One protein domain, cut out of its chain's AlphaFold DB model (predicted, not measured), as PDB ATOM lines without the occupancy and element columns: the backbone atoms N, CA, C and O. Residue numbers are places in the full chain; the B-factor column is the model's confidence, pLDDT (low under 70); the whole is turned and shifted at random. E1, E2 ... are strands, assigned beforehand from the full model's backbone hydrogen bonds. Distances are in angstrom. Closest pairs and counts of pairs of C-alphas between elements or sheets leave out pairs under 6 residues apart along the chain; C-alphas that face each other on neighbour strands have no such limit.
ATOM      1  N   SER A   2       5.439 -23.206  -6.874       44.38
ATOM      2  CA  SER A   2       5.152 -24.554  -6.388       44.38
ATOM      3  C   SER A   2       5.186 -25.541  -7.553       44.38
ATOM      4  O   SER A   2       4.532 -25.288  -8.568       44.38
ATOM      5  N   LEU A   3       5.858 -26.676  -7.380       35.00
ATOM      6  CA  LEU A   3       5.585 -27.881  -8.155       35.00
ATOM      7  C   LEU A   3       5.261 -29.019  -7.180       35.00
ATOM      8  O   LEU A   3       6.053 -29.343  -6.308       35.00
ATOM      9  N   ALA A   4       4.019 -29.485  -7.331       38.19
ATOM     10  CA  ALA A   4       3.354 -30.708  -6.889       38.19
ATOM     11  C   ALA A   4       3.997 -31.591  -5.798       38.19
ATOM     12  O   ALA A   4       5.070 -32.159  -5.976       38.19
ATOM     13  N   GLN A   5       3.203 -31.834  -4.746       43.81
ATOM     14  CA  GLN A   5       3.251 -33.057  -3.943       43.81
ATOM     15  C   GLN A   5       3.314 -34.284  -4.863       43.81
ATOM     16  O   GLN A   5       2.436 -34.483  -5.703       43.81
ATOM     17  N   VAL A   6       4.346 -35.105  -4.682       40.59
ATOM     18  CA  VAL A   6       4.461 -36.425  -5.305       40.59
ATOM     19  C   VAL A   6       3.257 -37.270  -4.863       40.59
ATOM     20  O   VAL A   6       2.986 -37.425  -3.677       40.59
ATOM     21  N   GLU A   7       2.528 -37.817  -5.835       46.25
ATOM     22  CA  GLU A   7       1.256 -38.549  -5.687       46.25
ATOM     23  C   GLU A   7       1.385 -39.931  -5.002       46.25
ATOM     24  O   GLU A   7       0.422 -40.695  -4.927       46.25
ATOM     25  N   LYS A   8       2.571 -40.284  -4.490       49.16
ATOM     26  CA  LYS A   8       2.816 -41.499  -3.703       49.16
ATOM     27  C   LYS A   8       3.740 -41.165  -2.531       49.16
ATOM     28  O   LYS A   8       4.727 -40.464  -2.754       49.16
ATOM     29  N   PRO A   9       3.461 -41.660  -1.307       52.69
ATOM     30  CA  PRO A   9       4.399 -41.510  -0.206       52.69
ATOM     31  C   PRO A   9       5.748 -42.128  -0.614       52.69
ATOM     32  O   PRO A   9       5.749 -43.181  -1.263       52.69
ATOM     33  N   PRO A  10       6.880 -41.485  -0.289       57.59
ATOM     34  CA  PRO A  10       8.196 -42.043  -0.565       57.59
ATOM     35  C   PRO A  10       8.332 -43.453   0.019       57.59
ATOM     36  O   PRO A  10       7.750 -43.773   1.058       57.59
ATOM     37  N   LEU A  11       9.067 -44.314  -0.689       58.16
ATOM     38  CA  LEU A  11       9.320 -45.684  -0.246       58.16
ATOM     39  C   LEU A  11      10.024 -45.654   1.124       58.16
ATOM     40  O   LEU A  11      10.897 -44.815   1.329       58.16
ATOM     41  N   PRO A  12       9.697 -46.553   2.070       58.28
ATOM     42  CA  PRO A  12      10.446 -46.644   3.316       58.28
ATOM     43  C   PRO A  12      11.940 -46.842   3.028       58.28
ATOM     44  O   PRO A  12      12.309 -47.781   2.324       58.28
ATOM     45  N   GLY A  13      12.787 -45.964   3.566       62.69
ATOM     46  CA  GLY A  13      14.240 -46.019   3.385       62.69
ATOM     47  C   GLY A  13      14.758 -45.048   2.329       62.69
ATOM     48  O   GLY A  13      15.688 -45.384   1.605       62.69
ATOM     49  N   THR A  14      14.177 -43.850   2.227       77.06
ATOM     50  CA  THR A  14      14.590 -42.819   1.255       77.06
ATOM     51  C   THR A  14      14.953 -41.471   1.879       77.06
ATOM     52  O   THR A  14      15.245 -40.531   1.142       77.06
ATOM     53  N   TYR A  15      14.906 -41.343   3.210       81.44
ATOM     54  CA  TYR A  15      15.184 -40.087   3.915       81.44
ATOM     55  C   TYR A  15      16.589 -40.071   4.504       81.44
ATOM     56  O   TYR A  15      16.940 -40.943   5.286       81.44
ATOM     57  N   TYR A  16      17.385 -39.059   4.200       87.00
ATOM     58  CA  TYR A  16      18.744 -38.925   4.701       87.00
ATOM     59  C   TYR A  16      18.881 -37.662   5.548       87.00
ATOM     60  O   TYR A  16      18.318 -36.615   5.230       87.00
ATOM     61  N   SER A  17      19.664 -37.775   6.616       86.50
ATOM     62  CA  SER A  17      20.140 -36.629   7.391       86.50
ATOM     63  C   SER A  17      21.120 -35.823   6.542       86.50
ATOM     64  O   SER A  17      22.014 -36.406   5.926       86.50
ATOM     65  N   ALA A  18      20.985 -34.497   6.517       84.75
ATOM     66  CA  ALA A  18      21.953 -33.623   5.861       84.75
ATOM     67  C   ALA A  18      23.337 -33.687   6.530       84.75
ATOM     68  O   ALA A  18      24.354 -33.544   5.852       84.75
ATOM     69  N   LYS A  19      23.392 -33.944   7.843       85.62
ATOM     70  CA  LYS A  19      24.651 -34.105   8.588       85.62
ATOM     71  C   LYS A  19      25.411 -35.388   8.254       85.62
ATOM     72  O   LYS A  19      26.638 -35.379   8.277       85.62
ATOM     73  N   ASP A  20      24.695 -36.472   7.959       82.38
ATOM     74  CA  ASP A  20      25.276 -37.815   7.793       82.38
ATOM     75  C   ASP A  20      25.025 -38.434   6.418       82.38
ATOM     76  O   ASP A  20      25.156 -39.647   6.243       82.38
ATOM     77  N   PHE A  21      24.667 -37.597   5.445       82.25
ATOM     78  CA  PHE A  21      24.233 -38.009   4.112       82.25
ATOM     79  C   PHE A  21      25.193 -39.003   3.445       82.25
ATOM     80  O   PHE A  21      24.766 -39.941   2.777       82.25
ATOM     81  N   GLU A  22      26.497 -38.809   3.646       77.88
ATOM     82  CA  GLU A  22      27.547 -39.569   2.966       77.88
ATOM     83  C   GLU A  22      27.797 -40.971   3.545       77.88
ATOM     84  O   GLU A  22      28.427 -41.790   2.877       77.88
ATOM     85  N   TRP A  23      27.339 -41.271   4.767       75.50
ATOM     86  CA  TRP A  23      27.727 -42.511   5.457       75.50
ATOM     87  C   TRP A  23      26.613 -43.217   6.231       75.50
ATOM     88  O   TRP A  23      26.729 -44.417   6.496       75.50
ATOM     89  N   SER A  24      25.541 -42.514   6.594       78.88
ATOM     90  CA  SER A  24      24.414 -43.106   7.306       78.88
ATOM     91  C   SER A  24      23.389 -43.672   6.316       78.88
ATOM     92  O   SER A  24      23.074 -43.023   5.313       78.88
ATOM     93  N   PRO A  25      22.863 -44.888   6.547       79.94
ATOM     94  CA  PRO A  25      21.811 -45.442   5.707       79.94
ATOM     95  C   PRO A  25      20.536 -44.584   5.784       79.94
ATOM     96  O   PRO A  25      20.293 -43.911   6.790       79.94
ATOM     97  N   PRO A  26      19.685 -44.622   4.746       82.69
ATOM     98  CA  PRO A  26      18.456 -43.855   4.756       82.69
ATOM     99  C   PRO A  26      17.476 -44.357   5.810       82.69
ATOM    100  O   PRO A  26      17.319 -45.552   6.066       82.69
ATOM    101  N   TRP A  27      16.746 -43.409   6.366       78.75
ATOM    102  CA  TRP A  27      15.714 -43.604   7.352       78.75
ATOM    103  C   TRP A  27      14.409 -44.047   6.684       78.75
ATOM    104  O   TRP A  27      14.073 -43.595   5.579       78.75
ATOM    105  N   PRO A  28      13.632 -44.911   7.360       75.56
ATOM    106  CA  PRO A  28      12.342 -45.378   6.865       75.56
ATOM    107  C   PRO A  28      11.311 -44.249   6.700       75.56
ATOM    108  O   PRO A  28      10.389 -44.387   5.903       75.56
ATOM    109  N   PHE A  29      11.473 -43.139   7.422       78.25
ATOM    110  CA  PHE A  29      10.651 -41.926   7.373       78.25
ATOM    111  C   PHE A  29      11.494 -40.716   7.813       78.25
ATOM    112  O   PHE A  29      12.543 -40.913   8.424       78.25
ATOM    113  N   ASN A  30      11.046 -39.481   7.540       82.44
ATOM    114  CA  ASN A  30      11.673 -38.278   8.104       82.44
ATOM    115  C   ASN A  30      11.420 -38.242   9.628       82.44
ATOM    116  O   ASN A  30      10.262 -38.087  10.027       82.44
ATOM    117  N   PRO A  31      12.451 -38.396  10.482       76.50
ATOM    118  CA  PRO A  31      12.280 -38.400  11.933       76.50
ATOM    119  C   PRO A  31      11.944 -37.013  12.506       76.50
ATOM    120  O   PRO A  31      11.471 -36.940  13.638       76.50
ATOM    121  N   TYR A  32      12.138 -35.946  11.723       82.56
ATOM    122  CA  TYR A  32      11.837 -34.555  12.070       82.56
ATOM    123  C   TYR A  32      10.835 -33.976  11.058       82.56
ATOM    124  O   TYR A  32      11.223 -33.233  10.152       82.56
ATOM    125  N   PRO A  33       9.543 -34.349  11.135       77.69
ATOM    126  CA  PRO A  33       8.518 -33.906  10.183       77.69
ATOM    127  C   PRO A  33       8.328 -32.379  10.138       77.69
ATOM    128  O   PRO A  33       7.729 -31.865   9.196       77.69
ATOM    129  N   GLU A  34       8.819 -31.661  11.146       78.56
ATOM    130  CA  GLU A  34       8.873 -30.202  11.218       78.56
ATOM    131  C   GLU A  34       9.977 -29.567  10.358       78.56
ATOM    132  O   GLU A  34       9.899 -28.372  10.070       78.56
ATOM    133  N   LEU A  35      10.988 -30.338   9.949       82.62
ATOM    134  CA  LEU A  35      12.049 -29.894   9.048       82.62
ATOM    135  C   LEU A  35      11.663 -30.174   7.594       82.62
ATOM    136  O   LEU A  35      11.171 -31.254   7.256       82.62
ATOM    137  N   GLU A  36      11.909 -29.200   6.718       78.31
ATOM    138  CA  GLU A  36      11.676 -29.358   5.283       78.31
ATOM    139  C   GLU A  36      12.637 -30.418   4.716       78.31
ATOM    140  O   GLU A  36      13.852 -30.347   4.911       78.31
ATOM    141  N   ALA A  37      12.082 -31.421   4.029       81.88
ATOM    142  CA  ALA A  37      12.847 -32.443   3.327       81.88
ATOM    143  C   ALA A  37      12.813 -32.164   1.822       81.88
ATOM    144  O   ALA A  37      11.736 -32.090   1.226       81.88
ATOM    145  N   VAL A  38      13.985 -32.033   1.206       84.12
ATOM    146  CA  VAL A  38      14.137 -31.709  -0.216       84.12
ATOM    147  C   VAL A  38      14.498 -32.971  -0.991       84.12
ATOM    148  O   VAL A  38      15.414 -33.702  -0.615       84.12
ATOM    149  N   GLU A  39      13.793 -33.226  -2.090       86.19
ATOM    150  CA  GLU A  39      14.156 -34.290  -3.025       86.19
ATOM    151  C   GLU A  39      15.333 -33.829  -3.892       86.19
ATOM    152  O   GLU A  39      15.202 -32.913  -4.704       86.19
ATOM    153  N   ILE A  40      16.499 -34.444  -3.705       82.69
ATOM    154  CA  ILE A  40      17.730 -34.080  -4.431       82.69
ATOM    155  C   ILE A  40      17.982 -34.976  -5.650       82.69
ATOM    156  O   ILE A  40      18.728 -34.614  -6.558       82.69
ATOM    157  N   ALA A  41      17.347 -36.145  -5.680       80.06
ATOM    158  CA  ALA A  41      17.289 -37.073  -6.798       80.06
ATOM    159  C   ALA A  41      16.014 -37.911  -6.655       80.06
ATOM    160  O   ALA A  41      15.492 -38.030  -5.552       80.06
ATOM    161  N   SER A  42      15.529 -38.504  -7.749       79.44
ATOM    162  CA  SER A  42      14.293 -39.304  -7.742       79.44
ATOM    163  C   SER A  42      14.306 -40.346  -6.616       79.44
ATOM    164  O   SER A  42      15.071 -41.308  -6.676       79.44
ATOM    165  N   GLY A  43      13.437 -40.176  -5.619       75.94
ATOM    166  CA  GLY A  43      13.324 -41.067  -4.466       75.94
ATOM    167  C   GLY A  43      14.410 -40.903  -3.395       75.94
ATOM    168  O   GLY A  43      14.557 -41.806  -2.583       75.94
ATOM    169  N   ILE A  44      15.171 -39.804  -3.373       81.00
ATOM    170  CA  ILE A  44      16.167 -39.482  -2.335       81.00
ATOM    171  C   ILE A  44      15.819 -38.125  -1.727       81.00
ATOM    172  O   ILE A  44      15.963 -37.084  -2.371       81.00
ATOM    173  N   PHE A  45      15.397 -38.146  -0.468       83.94
ATOM    174  CA  PHE A  45      14.962 -36.975   0.282       83.94
ATOM    175  C   PHE A  45      15.975 -36.659   1.375       83.94
ATOM    176  O   PHE A  45      16.325 -37.542   2.153       83.94
ATOM    177  N   VAL A  46      16.428 -35.413   1.467       85.81
ATOM    178  CA  VAL A  46      17.348 -34.959   2.519       85.81
ATOM    179  C   VAL A  46      16.635 -33.944   3.397       85.81
ATOM    180  O   VAL A  46      16.099 -32.969   2.876       85.81
ATOM    181  N   PHE A  47      16.618 -34.169   4.709       86.25
ATOM    182  CA  PHE A  47      16.102 -33.203   5.681       86.25
ATOM    183  C   PHE A  47      17.266 -32.443   6.329       86.25
ATOM    184  O   PHE A  47      18.274 -33.046   6.703       86.25
ATOM    185  N   ASP A  48      17.142 -31.118   6.429       84.50
ATOM    186  CA  ASP A  48      18.201 -30.252   6.964       84.50
ATOM    187  C   ASP A  48      18.212 -30.257   8.499       84.50
ATOM    188  O   ASP A  48      17.643 -29.390   9.162       84.50
ATOM    189  N   ASP A  49      18.862 -31.265   9.073       84.19
ATOM    190  CA  ASP A  49      19.042 -31.423  10.515       84.19
ATOM    191  C   ASP A  49      20.312 -30.757  11.064       84.19
ATOM    192  O   ASP A  49      20.636 -30.956  12.239       84.19
ATOM    193  N   ILE A  50      21.024 -29.945  10.266       81.62
ATOM    194  CA  ILE A  50      22.330 -29.354  10.621       81.62
ATOM    195  C   ILE A  50      22.253 -28.536  11.920       81.62
ATOM    196  O   ILE A  50      23.172 -28.586  12.739       81.62
ATOM    197  N   GLY A  51      21.139 -27.834  12.144       77.56
ATOM    198  CA  GLY A  51      20.915 -26.995  13.325       77.56
ATOM    199  C   GLY A  51      20.430 -27.721  14.586       77.56
ATOM    200  O   GLY A  51      20.376 -27.099  15.647       77.56
ATOM    201  N   LEU A  52      20.064 -29.006  14.508       82.25
ATOM    202  CA  LEU A  52      19.589 -29.758  15.675       82.25
ATOM    203  C   LEU A  52      20.766 -30.208  16.559       82.25
ATOM    204  O   LEU A  52      21.833 -30.517  16.039       82.25
TER     205      LEU A  52
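Overview. This is residues 2 to 52 of the 782 residues of the protein "S8 family serine peptidase" of Verrucomicrobia bacterium (UniProt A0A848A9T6). There is little regular structure here: a small sheet of three short strands, a long loop, residues 18 to 36, from E1 to E2, and a tail whose residues 2 to 8 stick out. The printed part has 51 residues, no named helix, and strands E1, E2, E3 along the chain; the mixed sheet runs E1 E3 E2. The class is all strand, with 12 residues in named elements. It is compact, radius of gyration of the C-alphas 10.6 A, spanning 28 by 20 by 17 A.

Arrangement. Look first at edge strand E1, residues 15 to 17, parallel to inner strand E3, residues 44 to 47, at 42 degrees; N 16 and O 45, 2.8 A apart, are within hydrogen-bond range. Edge strand E2, residues 37 to 41, forms an antiparallel hairpin with E3 at 149 degrees; N 38 and O 46, 2.9 A apart, are within that range.

Along the chain. Find C-alpha 15 at (15.184, -40.087, 3.915); E1 runs 7.0 A to Ser 17. E2 runs 12.0 A from Ala 37 to Ala 41. E3 runs 10.2 A from Ile 44 to C-alpha 47 at (16.102, -33.203, 5.681).

Size, cuts and confidence. The farthest C-alphas, Ser 2 and Trp 23, are 31.2 A apart. The printed part has no cut. The link E1 to E2 is long; residues 2 to 13 have pLDDT under 70.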